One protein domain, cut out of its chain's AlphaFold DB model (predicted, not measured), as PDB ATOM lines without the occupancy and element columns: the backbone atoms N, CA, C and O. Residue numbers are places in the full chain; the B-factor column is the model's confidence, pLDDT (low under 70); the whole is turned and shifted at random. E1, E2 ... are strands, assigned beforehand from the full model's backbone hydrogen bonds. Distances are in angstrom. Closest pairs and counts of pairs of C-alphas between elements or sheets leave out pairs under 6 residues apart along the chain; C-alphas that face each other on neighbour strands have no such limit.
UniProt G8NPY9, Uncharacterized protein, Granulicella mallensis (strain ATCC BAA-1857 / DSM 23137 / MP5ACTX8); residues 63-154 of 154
ATOM      1  N   GLN A  63    -161.077  84.209  71.158       78.50
ATOM      2  CA  GLN A  63    -159.860  84.130  71.942       78.50
ATOM      3  C   GLN A  63    -159.342  82.685  71.939       78.50
ATOM      4  O   GLN A  63    -159.989  81.775  72.456       78.50
ATOM      5  N   THR A  64    -158.177  82.472  71.332       82.12
ATOM      6  CA  THR A  64    -157.531  81.164  71.198       82.12
ATOM      7  C   THR A  64    -156.357  81.090  72.164       82.12
ATOM      8  O   THR A  64    -155.406  81.865  72.054       82.12
ATOM      9  N   ALA A  65    -156.416  80.165  73.123       84.12
ATOM     10  CA  ALA A  65    -155.292  79.880  74.009       84.12
ATOM     11  C   ALA A  65    -154.173  79.180  73.224       84.12
ATOM     12  O   ALA A  65    -154.410  78.144  72.601       84.12
ATOM     13  N   MET A  66    -152.964  79.741  73.248       85.19
ATOM     14  CA  MET A  66    -151.782  79.176  72.595       85.19
ATOM     15  C   MET A  66    -150.563  79.301  73.508       85.19
ATOM     16  O   MET A  66    -150.377  80.316  74.180       85.19
ATOM     17  N   HIS A  67    -149.706  78.279  73.485       91.38
ATOM     18  CA  HIS A  67    -148.386  78.317  74.107       91.38
ATOM     19  C   HIS A  67    -147.345  77.929  73.061       91.38
ATOM     20  O   HIS A  67    -147.282  76.779  72.631       91.38
ATOM     21  N   ILE A  68    -146.563  78.908  72.614       93.25
ATOM     22  CA  ILE A  68    -145.506  78.746  71.617       93.25
ATOM     23  C   ILE A  68    -144.173  78.968  72.324       93.25
ATOM     24  O   ILE A  68    -143.967  79.988  72.978       93.25
ATOM     25  N   ARG A  69    -143.258  78.012  72.187       95.81
ATOM     26  CA  ARG A  69    -141.909  78.082  72.755       95.81
ATOM     27  C   ARG A  69    -140.904  77.763  71.663       95.81
ATOM     28  O   ARG A  69    -141.178  76.917  70.811       95.81
ATOM     29  N   GLY A  70    -139.741  78.393  71.700       96.50
ATOM     30  CA  GLY A  70    -138.703  78.141  70.709       96.50
ATOM     31  C   GLY A  70    -137.344  78.678  71.121       96.50
ATOM     32  O   GLY A  70    -137.169  79.195  72.222       96.50
ATOM     33  N   LEU A  71    -136.379  78.516  70.220       96.81
ATOM     34  CA  LEU A  71    -134.980  78.871  70.420       96.81
ATOM     35  C   LEU A  71    -134.470  79.646  69.201       96.81
ATOM     36  O   LEU A  71    -134.602  79.168  68.075       96.81
ATOM     37  N   VAL A  72    -133.834  80.795  69.418       97.38
ATOM     38  CA  VAL A  72    -133.172  81.582  68.367       97.38
ATOM     39  C   VAL A  72    -131.667  81.335  68.405       97.38
ATOM     40  O   VAL A  72    -131.017  81.539  69.432       97.38
ATOM     41  N   HIS A  73    -131.107  80.923  67.267       97.25
ATOM     42  CA  HIS A  73    -129.683  80.631  67.105       97.25
ATOM     43  C   HIS A  73    -129.094  81.315  65.864       97.25
ATOM     44  O   HIS A  73    -129.706  81.344  64.798       97.25
ATOM     45  N   GLY A  74    -127.857  81.795  65.991       95.81
ATOM     46  CA  GLY A  74    -126.974  82.161  64.888       95.81
ATOM     47  C   GLY A  74    -126.058  80.984  64.573       95.81
ATOM     48  O   GLY A  74    -125.010  80.814  65.197       95.81
ATOM     49  N   GLY A  75    -126.473  80.119  63.645       95.75
ATOM     50  CA  GLY A  75    -125.807  78.833  63.435       95.75
ATOM     51  C   GLY A  75    -126.022  77.908  64.637       95.75
ATOM     52  O   GLY A  75    -127.151  77.522  64.909       95.75
ATOM     53  N   GLN A  76    -124.949  77.558  65.351       96.44
ATOM     54  CA  GLN A  76    -125.005  76.746  66.582       96.44
ATOM     55  C   GLN A  76    -124.972  77.588  67.874       96.44
ATOM     56  O   GLN A  76    -125.052  77.034  68.965       96.44
ATOM     57  N   GLN A  77    -124.846  78.916  67.778       97.62
ATOM     58  CA  GLN A  77    -124.757  79.800  68.943       97.62
ATOM     59  C   GLN A  77    -126.140  80.379  69.291       97.62
ATOM     60  O   GLN A  77    -126.723  81.041  68.430       97.62
ATOM     61  N   PRO A  78    -126.679  80.196  70.512       97.25
ATOM     62  CA  PRO A  78    -127.915  80.859  70.927       97.25
ATOM     63  C   PRO A  78    -127.753  82.385  70.977       97.25
ATOM     64  O   PRO A  78    -126.687  82.892  71.346       97.25
ATOM     65  N   ILE A  79    -128.814  83.115  70.615       98.00
ATOM     66  CA  ILE A  79    -128.845  84.586  70.589       98.00
ATOM     67  C   ILE A  79    -129.782  85.108  71.682       98.00
ATOM     68  O   ILE A  79    -130.997  84.934  71.601       98.00
ATOM     69  N   SER A  80    -129.216  85.806  72.664       97.94
ATOM     70  CA  SER A  80    -129.956  86.510  73.720       97.94
ATOM     71  C   SER A  80    -130.426  87.895  73.267       97.94
ATOM     72  O   SER A  80    -129.759  88.541  72.457       97.94
ATOM     73  N   GLY A  81    -131.563  88.359  73.790       96.94
ATOM     74  CA  GLY A  81    -132.120  89.685  73.502       96.94
ATOM     75  C   GLY A  81    -132.742  89.841  72.110       96.94
ATOM     76  O   GLY A  81    -132.990  90.964  71.682       96.94
ATOM     77  N   THR A  82    -133.016  88.747  71.392       97.31
ATOM     78  CA  THR A  82    -133.761  88.803  70.124       97.31
ATOM     79  C   THR A  82    -135.214  89.159  70.405       97.31
ATOM     80  O   THR A  82    -135.842  88.540  71.262       97.31
ATOM     81  N   HIS A  83    -135.757  90.121  69.661       97.50
ATOM     82  CA  HIS A  83    -137.179  90.451  69.692       97.50
ATOM     83  C   HIS A  83    -137.933  89.470  68.787       97.50
ATOM     84  O   HIS A  83    -137.756  89.498  67.568       97.50
ATOM     85  N   VAL A  84    -138.765  88.608  69.372       97.12
ATOM     86  CA  VAL A  84    -139.691  87.738  68.634       97.12
ATOM     87  C   VAL A  84    -141.077  88.359  68.734       97.12
ATOM     88  O   VAL A  84    -141.620  88.523  69.827       97.12
ATOM     89  N   TYR A  85    -141.630  88.744  67.591       95.88
ATOM     90  CA  TYR A  85    -142.964  89.326  67.503       95.88
ATOM     91  C   TYR A  85    -143.984  88.208  67.257       95.88
ATOM     92  O   TYR A  85    -143.622  87.072  66.968       95.88
ATOM     93  N   MET A  86    -145.274  88.515  67.367       93.38
ATOM     94  CA  MET A  86    -146.323  87.650  66.830       93.38
ATOM     95  C   MET A  86    -147.415  88.519  66.227       93.38
ATOM     96  O   MET A  86    -147.903  89.446  66.879       93.38
ATOM     97  N   TYR A  87    -147.800  88.219  64.993       91.69
ATOM     98  CA  TYR A  87    -148.737  89.018  64.216       91.69
ATOM     99  C   TYR A  87    -149.836  88.150  63.612       91.69
ATOM    100  O   TYR A  87    -149.574  87.066  63.094       91.69
ATOM    101  N   ALA A  88    -151.059  88.673  63.600       89.69
ATOM    102  CA  ALA A  88    -152.137  88.160  62.772       89.69
ATOM    103  C   ALA A  88    -152.166  88.939  61.451       89.69
ATOM    104  O   ALA A  88    -152.298  90.165  61.453       89.69
ATOM    105  N   ALA A  89    -152.062  88.243  60.321       86.81
ATOM    106  CA  ALA A  89    -152.194  88.859  59.006       86.81
ATOM    107  C   ALA A  89    -153.605  89.449  58.826       86.81
ATOM    108  O   ALA A  89    -154.594  88.857  59.270       86.81
ATOM    109  N   SER A  90    -153.719  90.599  58.155       79.00
ATOM    110  CA  SER A  90    -155.023  91.092  57.698       79.00
ATOM    111  C   SER A  90    -155.533  90.209  56.552       79.00
ATOM    112  O   SER A  90    -154.764  89.708  55.731       79.00
ATOM    113  N   THR A  91    -156.851  90.022  56.481       75.31
ATOM    114  CA  THR A  91    -157.524  89.264  55.412       75.31
ATOM    115  C   THR A  91    -157.436  89.946  54.040       75.31
ATOM    116  O   THR A  91    -157.796  89.338  53.036       75.31
ATOM    117  N   VAL A  92    -156.951  91.192  53.991       75.00
ATOM    118  CA  VAL A  92    -156.854  92.030  52.785       75.00
ATOM    119  C   VAL A  92    -155.441  92.013  52.178       75.00
ATOM    120  O   VAL A  92    -155.298  92.026  50.953       75.00
ATOM    121  N   ALA A  93    -154.403  92.022  53.027       73.25
ATOM    122  CA  ALA A  93    -152.973  91.895  52.709       73.25
ATOM    123  C   ALA A  93    -152.134  91.969  54.011       73.25
ATOM    124  O   ALA A  93    -152.682  92.200  55.084       73.25
ATOM    125  N   TYR A  94    -150.809  91.803  53.920       76.50
ATOM    126  CA  TYR A  94    -149.869  91.771  55.062       76.50
ATOM    127  C   TYR A  94    -148.736  92.821  54.983       76.50
ATOM    128  O   TYR A  94    -147.762  92.748  55.727       76.50
ATOM    129  N   GLY A  95    -148.816  93.770  54.041       72.69
ATOM    130  CA  GLY A  95    -147.712  94.681  53.709       72.69
ATOM    131  C   GLY A  95    -147.530  95.896  54.628       72.69
ATOM    132  O   GLY A  95    -146.460  96.495  54.621       72.69
ATOM    133  N   GLY A  96    -148.548  96.271  55.406       75.62
ATOM    134  CA  GLY A  96    -148.501  97.459  56.263       75.62
ATOM    135  C   GLY A  96    -148.377  98.799  55.522       75.62
ATOM    136  O   GLY A  96    -148.620  98.918  54.317       75.62
ATOM    137  N   SER A  97    -148.035  99.839  56.288       69.69
ATOM    138  CA  SER A  97    -147.996 101.227  55.813       69.69
ATOM    139  C   SER A  97    -147.044 101.413  54.624       69.69
ATOM    140  O   SER A  97    -145.923 100.912  54.625       69.69
ATOM    141  N   GLY A  98    -147.487 102.159  53.609       69.38
ATOM    142  CA  GLY A  98    -146.727 102.410  52.379       69.38
ATOM    143  C   GLY A  98    -146.896 101.346  51.286       69.38
ATOM    144  O   GLY A  98    -146.621 101.635  50.123       69.38
ATOM    145  N   ILE A  99    -147.423 100.162  51.610       72.06
ATOM    146  CA  ILE A  99    -147.910  99.203  50.610       72.06
ATOM    147  C   ILE A  99    -149.381  99.525  50.316       72.06
ATOM    148  O   ILE A  99    -150.146  99.830  51.229       72.06
ATOM    149  N   ALA A 100    -149.805  99.470  49.051       65.44
ATOM    150  CA  ALA A 100    -151.205  99.713  48.704       65.44
ATOM    151  C   ALA A 100    -152.101  98.565  49.225       65.44
ATOM    152  O   ALA A 100    -151.791  97.399  48.967       65.44
ATOM    153  N   PRO A 101    -153.205  98.842  49.944       65.56
ATOM    154  CA  PRO A 101    -154.144  97.805  50.348       65.56
ATOM    155  C   PRO A 101    -155.004  97.355  49.161       65.56
ATOM    156  O   PRO A 101    -155.545  98.181  48.423       65.56
ATOM    157  N   THR A 102    -155.212  96.045  49.028       57.78
ATOM    158  CA  THR A 102    -156.165  95.432  48.088       57.78
ATOM    159  C   THR A 102    -157.618  95.627  48.551       57.78
ATOM    160  O   THR A 102    -158.334  94.669  48.811       57.78
ATOM    161  N   SER A 103    -158.055  96.889  48.648       54.22
ATOM    162  CA  SER A 103    -159.409  97.351  49.013       54.22
ATOM    163  C   SER A 103    -159.971  96.860  50.363       54.22
ATOM    164  O   SER A 103    -160.445  95.737  50.491       54.22
ATOM    165  N   GLY A 104    -160.026  97.751  51.360       59.78
ATOM    166  CA  GLY A 104    -160.755  97.523  52.614       59.78
ATOM    167  C   GLY A 104    -160.556  98.650  53.639       59.78
ATOM    168  O   GLY A 104    -159.510  99.301  53.614       59.78
ATOM    169  N   PRO A 105    -161.520  98.899  54.551       56.84
ATOM    170  CA  PRO A 105    -161.427  99.963  55.561       56.84
ATOM    171  C   PRO A 105    -160.412  99.665  56.680       56.84
ATOM    172  O   PRO A 105    -160.000 100.570  57.395       56.84
ATOM    173  N   THR A 106    -160.003  98.404  56.829       60.25
ATOM    174  CA  THR A 106    -159.061  97.907  57.847       60.25
ATOM    175  C   THR A 106    -157.589  98.004  57.438       60.25
ATOM    176  O   THR A 106    -156.709  97.718  58.245       60.25
ATOM    177  N   GLY A 107    -157.299  98.403  56.195       71.94
ATOM    178  CA  GLY A 107    -155.938  98.424  55.661       71.94
ATOM    179  C   GLY A 107    -155.313  97.030  55.490       71.94
ATOM    180  O   GLY A 107    -155.968  95.990  55.548       71.94
ATOM    181  N   ASN A 108    -154.008  97.027  55.235       77.50
ATOM    182  CA  ASN A 108    -153.178  95.853  54.935       77.50
ATOM    183  C   ASN A 108    -152.096  95.588  55.993       77.50
ATOM    184  O   ASN A 108    -151.140  94.859  55.726       77.50
ATOM    185  N   ALA A 109    -152.190  96.236  57.153       83.00
ATOM    186  CA  ALA A 109    -151.288  95.983  58.261       83.00
ATOM    187  C   ALA A 109    -151.684  94.682  58.959       83.00
ATOM    188  O   ALA A 109    -152.859  94.454  59.251       83.00
ATOM    189  N   SER A 110    -150.694  93.842  59.234       87.06
ATOM    190  CA  SER A 110    -150.843  92.774  60.213       87.06
ATOM    191  C   SER A 110    -150.911  93.380  61.616       87.06
ATOM    192  O   SER A 110    -150.221  94.359  61.907       87.06
ATOM    193  N   THR A 111    -151.714  92.794  62.496       88.31
ATOM    194  CA  THR A 111    -151.918  93.291  63.863       88.31
ATOM    195  C   THR A 111    -151.039  92.511  64.832       88.31
ATOM    196  O   THR A 111    -151.057  91.281  64.806       88.31
ATOM    197  N   SER A 112    -150.284  93.200  65.693       91.25
ATOM    198  CA  SER A 112    -149.522  92.541  66.763       91.25
ATOM    199  C   SER A 112    -150.492  91.845  67.728       91.25
ATOM    200  O   SER A 112    -151.426  92.468  68.231       91.25
ATOM    201  N   LEU A 113    -150.308  90.539  67.934       91.75
ATOM    202  CA  LEU A 113    -151.103  89.729  68.866       91.75
ATOM    203  C   LEU A 113    -150.546  89.767  70.290       91.75
ATOM    204  O   LEU A 113    -151.270  89.486  71.244       91.75
ATOM    205  N   LEU A 114    -149.265  90.100  70.431       93.38
ATOM    206  CA  LEU A 114    -148.673  90.430  71.717       93.38
ATOM    207  C   LEU A 114    -149.146  91.831  72.132       93.38
ATOM    208  O   LEU A 114    -149.431  92.690  71.300       93.38
ATOM    209  N   THR A 115    -149.248  92.057  73.435       92.12
ATOM    210  CA  THR A 115    -149.752  93.304  74.028       92.12
ATOM    211  C   THR A 115    -149.090  93.579  75.378       92.12
ATOM    212  O   THR A 115    -148.552  92.675  76.026       92.12
ATOM    213  N   SER A 116    -149.255  94.795  75.896       89.56
ATOM    214  CA  SER A 116    -148.924  95.117  77.289       89.56
ATOM    215  C   SER A 116    -149.693  94.259  78.306       89.56
ATOM    216  O   SER A 116    -149.149  93.938  79.359       89.56
ATOM    217  N   SER A 117    -150.921  93.815  77.995       85.25
ATOM    218  CA  SER A 117    -151.682  92.898  78.862       85.25
ATOM    219  C   SER A 117    -151.122  91.470  78.889       85.25
ATOM    220  O   SER A 117    -151.348  90.757  79.861       85.25
ATOM    221  N   THR A 118    -150.340  91.073  77.880       81.38
ATOM    222  CA  THR A 118    -149.515  89.848  77.907       81.38
ATOM    223  C   THR A 118    -148.148  90.045  78.581       81.38
ATOM    224  O   THR A 118    -147.322  89.142  78.555       81.38
ATOM    225  N   GLY A 119    -147.895  91.212  79.191       87.62
ATOM    226  CA  GLY A 119    -146.643  91.529  79.891       87.62
ATOM    227  C   GLY A 119    -145.474  91.913  78.978       87.62
ATOM    228  O   GLY A 119    -144.349  92.040  79.455       87.62
ATOM    229  N   ASN A 120    -145.726  92.103  77.681       93.12
ATOM    230  CA  ASN A 120    -144.685  92.333  76.685       93.12
ATOM    231  C   ASN A 120    -144.344  93.828  76.514       93.12
ATOM    232  O   ASN A 120    -145.247  94.669  76.589       93.12
ATOM    233  N   PRO A 121    -143.067  94.184  76.270       95.44
ATOM    234  CA  PRO A 121    -142.667  95.519  75.825       95.44
ATOM    235  C   PRO A 121    -143.137  95.810  74.392       95.44
ATOM    236  O   PRO A 121    -143.350  94.890  73.602       95.44
ATOM    237  N   ALA A 122    -143.260  97.098  74.061       95.81
ATOM    238  CA  ALA A 122    -143.512  97.588  72.707       95.81
ATOM    239  C   ALA A 122    -142.251  98.217  72.096       95.81
ATOM    240  O   ALA A 122    -141.441  98.813  72.809       95.81
ATOM    241  N   ASP A 123    -142.114  98.121  70.776       94.81
ATOM    242  CA  ASP A 123    -141.146  98.885  69.991       94.81
ATOM    243  C   ASP A 123    -141.602 100.349  69.781       94.81
ATOM    244  O   ASP A 123    -142.696 100.761  70.177       94.81
ATOM    245  N   THR A 124    -140.768 101.155  69.117       94.62
ATOM    246  CA  THR A 124    -141.068 102.559  68.766       94.62
ATOM    247  C   THR A 124    -142.300 102.715  67.860       94.62
ATOM    248  O   THR A 124    -142.861 103.806  67.755       94.62
ATOM    249  N   ASN A 125    -142.726 101.643  67.192       89.44
ATOM    250  CA  ASN A 125    -143.868 101.596  66.285       89.44
ATOM    251  C   ASN A 125    -145.148 101.066  66.963       89.44
ATOM    252  O   ASN A 125    -146.201 101.059  66.327       89.44
ATOM    253  N   GLY A 126    -145.082 100.679  68.243       91.12
ATOM    254  CA  GLY A 126    -146.201 100.142  69.017       91.12
ATOM    255  C   GLY A 126    -146.433  98.636  68.854       91.12
ATOM    256  O   GLY A 126    -147.454  98.141  69.330       91.12
ATOM    257  N   ASN A 127    -145.524  97.898  68.208       92.50
ATOM    258  CA  ASN A 127    -145.612  96.442  68.097       92.50
ATOM    259  C   ASN A 127    -144.964  95.774  69.305       92.50
ATOM    260  O   ASN A 127    -143.880  96.166  69.735       92.50
ATOM    261  N   PHE A 128    -145.592  94.722  69.816       95.56
ATOM    262  CA  PHE A 128    -145.122  94.031  71.008       95.56
ATOM    263  C   PHE A 128    -144.314  92.778  70.662       95.56
ATOM    264  O   PHE A 128    -144.597  92.092  69.677       95.56
ATOM    265  N   TYR A 129    -143.324  92.472  71.500       96.81
ATOM    266  CA  TYR A 129    -142.395  91.354  71.319       96.81
ATOM    267  C   TYR A 129    -142.057  90.670  72.646       96.81
ATOM    268  O   TYR A 129    -142.050  91.310  73.695       96.81
ATOM    269  N   VAL A 130    -141.707  89.384  72.589       97.06
ATOM    270  CA  VAL A 130    -140.962  88.707  73.663       97.06
ATOM    271  C   VAL A 130    -139.460  88.826  73.388       97.06
ATOM    272  O   VAL A 130    -139.034  88.869  72.233       97.06
ATOM    273  N   THR A 131    -138.640  88.867  74.436       97.06
ATOM    274  CA  THR A 131    -137.170  88.864  74.325       97.06
ATOM    275  C   THR A 131    -136.601  87.483  74.613       97.06
ATOM    276  O   THR A 131    -136.970  86.884  75.623       97.06
ATOM    277  N   THR A 132    -135.659  87.002  73.799       97.75
ATOM    278  CA  THR A 132    -134.971  85.736  74.093       97.75
ATOM    279  C   THR A 132    -134.040  85.830  75.301       97.75
ATOM    280  O   THR A 132    -133.369  86.843  75.509       97.75
ATOM    281  N   ASP A 133    -133.974  84.752  76.086       97.44
ATOM    282  CA  ASP A 133    -133.073  84.630  77.234       97.44
ATOM    283  C   ASP A 133    -131.614  84.308  76.839       97.44
ATOM    284  O   ASP A 133    -131.259  84.218  75.663       97.44
ATOM    285  N   ALA A 134    -130.744  84.107  77.834       97.50
ATOM    286  CA  ALA A 134    -129.335  83.764  77.619       97.50
ATOM    287  C   ALA A 134    -129.107  82.437  76.857       97.50
ATOM    288  O   ALA A 134    -128.050  82.263  76.252       97.50
ATOM    289  N   GLY A 135    -130.079  81.519  76.871       97.44
ATOM    290  CA  GLY A 135    -130.091  80.285  76.079       97.44
ATOM    291  C   GLY A 135    -130.744  80.445  74.701       97.44
ATOM    292  O   GLY A 135    -130.891  79.459  73.982       97.44
ATOM    293  N   GLY A 136    -131.136  81.664  74.319       97.69
ATOM    294  CA  GLY A 136    -131.873  81.946  73.090       97.69
ATOM    295  C   GLY A 136    -133.355  81.567  73.161       97.69
ATOM    296  O   GLY A 136    -134.029  81.594  72.133       97.69
ATOM    297  N   THR A 137    -133.874  81.208  74.338       97.94
ATOM    298  CA  THR A 137    -135.247  80.716  74.516       97.94
ATOM    299  C   THR A 137    -136.247  81.859  74.476       97.94
ATOM    300  O   THR A 137    -136.039  82.874  75.137       97.94
ATOM    301  N   PHE A 138    -137.364  81.673  73.774       97.38
ATOM    302  CA  PHE A 138    -138.551  82.518  73.902       97.38
ATOM    303  C   PHE A 138    -139.779  81.701  74.318       97.38
ATOM    304  O   PHE A 138    -139.881  80.503  74.035       97.38
ATOM    305  N   ASP A 139    -140.720  82.374  74.975       95.44
ATOM    306  CA  ASP A 139    -141.964  81.805  75.490       95.44
ATOM    307  C   ASP A 139    -143.109  82.797  75.240       95.44
ATOM    308  O   ASP A 139    -143.101  83.908  75.764       95.44
ATOM    309  N   ILE A 140    -144.064  82.413  74.395       94.31
ATOM    310  CA  ILE A 140    -145.288  83.158  74.102       94.31
ATOM    311  C   ILE A 140    -146.445  82.327  74.646       94.31
ATOM    312  O   ILE A 140    -146.845  81.331  74.041       94.31
ATOM    313  N   ASN A 141    -146.987  82.736  75.786       91.00
ATOM    314  CA  ASN A 141    -148.105  82.073  76.446       91.00
ATOM    315  C   ASN A 141    -149.255  83.063  76.639       91.00
ATOM    316  O   ASN A 141    -149.048  84.171  77.132       91.00
ATOM    317  N   GLY A 142    -150.471  82.668  76.274       86.69
ATOM    318  CA  GLY A 142    -151.644  83.499  76.493       86.69
ATOM    319  C   GLY A 142    -152.857  83.070  75.686       86.69
ATOM    320  O   GLY A 142    -152.875  82.030  75.028       86.69
ATOM    321  N   ALA A 143    -153.890  83.903  75.746       85.25
ATOM    322  CA  ALA A 143    -155.114  83.734  74.983       85.25
ATOM    323  C   ALA A 143    -155.253  84.914  74.010       85.25
ATOM    324  O   ALA A 143    -155.475  86.054  74.421       85.25
ATOM    325  N   PHE A 144    -155.085  84.632  72.720       87.25
ATOM    326  CA  PHE A 144    -154.911  85.625  71.660       87.25
ATOM    327  C   PHE A 144    -156.188  85.786  70.839       87.25
ATOM    328  O   PHE A 144    -156.867  84.808  70.532       87.25
ATOM    329  N   ALA A 145    -156.534  87.024  70.500       84.56
ATOM    330  CA  ALA A 145    -157.759  87.350  69.779       84.56
ATOM    331  C   ALA A 145    -157.556  87.168  68.261       84.56
ATOM    332  O   ALA A 145    -156.927  88.012  67.624       84.56
ATOM    333  N   CYS A 146    -158.100  86.091  67.685       78.88
ATOM    334  CA  CYS A 146    -157.986  85.780  66.256       78.88
ATOM    335  C   CYS A 146    -159.367  85.604  65.604       78.88
ATOM    336  O   CYS A 146    -160.284  85.023  66.189       78.88
ATOM    337  N   SER A 147    -159.518  86.038  64.351       79.38
ATOM    338  CA  SER A 147    -160.664  85.651  63.522       79.38
ATOM    339  C   SER A 147    -160.486  84.232  62.964       79.38
ATOM    340  O   SER A 147    -159.368  83.768  62.742       79.38
ATOM    341  N   SER A 148    -161.593  83.531  62.702       76.19
ATOM    342  CA  SER A 148    -161.543  82.205  62.070       76.19
ATOM    343  C   SER A 148    -160.855  82.270  60.698       76.19
ATOM    344  O   SER A 148    -161.158  83.149  59.892       76.19
ATOM    345  N   GLY A 149    -159.920  81.352  60.441       76.31
ATOM    346  CA  GLY A 149    -159.131  81.309  59.202       76.31
ATOM    347  C   GLY A 149    -158.022  82.365  59.088       76.31
ATOM    348  O   GLY A 149    -157.356  82.425  58.056       76.31
ATOM    349  N   GLN A 150    -157.796  83.189  60.118       82.44
ATOM    350  CA  GLN A 150    -156.740  84.198  60.106       82.44
ATOM    351  C   GLN A 150    -155.354  83.555  60.276       82.44
ATOM    352  O   GLN A 150    -155.147  82.716  61.151       82.44
ATOM    353  N   GLN A 151    -154.399  83.948  59.431       86.44
ATOM    354  CA  GLN A 151    -153.026  83.444  59.493       86.44
ATOM    355  C   GLN A 151    -152.231  84.190  60.568       86.44
ATOM    356  O   GLN A 151    -152.333  85.413  60.677       86.44
ATOM    357  N   VAL A 152    -151.419  83.455  61.326       89.62
ATOM    358  CA  VAL A 152    -150.533  83.988  62.367       89.62
ATOM    359  C   VAL A 152    -149.087  83.678  61.998       89.62
ATOM    360  O   VAL A 152    -148.795  82.575  61.535       89.62
ATOM    361  N   TYR A 153    -148.193  84.643  62.198       91.06
ATOM    362  CA  TYR A 153    -146.755  84.498  61.975       91.06
ATOM    363  C   TYR A 153    -145.939  85.110  63.122       91.06
ATOM    364  O   TYR A 153    -146.463  85.887  63.926       91.06
ATOM    365  N   LEU A 154    -144.665  84.717  63.181       92.81
ATOM    366  CA  LEU A 154    -143.642  85.122  64.150       92.81
ATOM    367  C   LEU A 154    -142.515  85.856  63.406       92.81
ATOM    368  O   LEU A 154    -142.203  85.393  62.284       92.81
TER     369      LEU A 154
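What this domain is: This is residues 63 to 154 of the 154 residues of an uncharacterized protein of Granulicella mallensis (strain ATCC BAA-1857 / DSM 23137 / MP5ACTX8) (UniProt G8NPY9). There is little regular structure here: a long ribbon of two paired strands, E1 and E4, has the short hairpin E2 and E3 near one end, and the rest is mostly loop. The printed part has 92 residues, 25 of them in four named strands, E1 to E4 along the chain; it is all strand, in two antiparallel pairs, with no named helix. It is only just compact, close to loose, with a radius of gyration of the C-alphas of 14.5 A, and spans 43 by 28 by 23 A.

Where its parts are: Find C-alpha 63 at (-159.860, 84.130, 71.942); E1, residues 63 to 71, runs 25.5 A from there. E2 is residues 83 to 85 and E3 129 to 131. E4, residues 137 to 146, 24.7 A, bends by 71 degrees at residue 143 and ends at (-157.986, 85.780, 66.256).

How they stand to each other: Look for E1 and E4 as antiparallel neighbour strands: N 68 and O 140 are 2.8 A apart, within hydrogen-bond range. In the hairpin, N 84 and O 130 are 2.9 A apart. The closest C-alphas of E3 and E4, Thr 131 and Phe 138, are 6.5 A apart. E1 and E3 are apart.

The domain as a whole: The farthest C-alphas, Gln 76 and Pro 105, are 44.6 A apart. The printed part has no cut; links E1 to E2 and E2 to E3 are long. Look for pLDDT under 70 at residues 97 to 98 and 100 to 106.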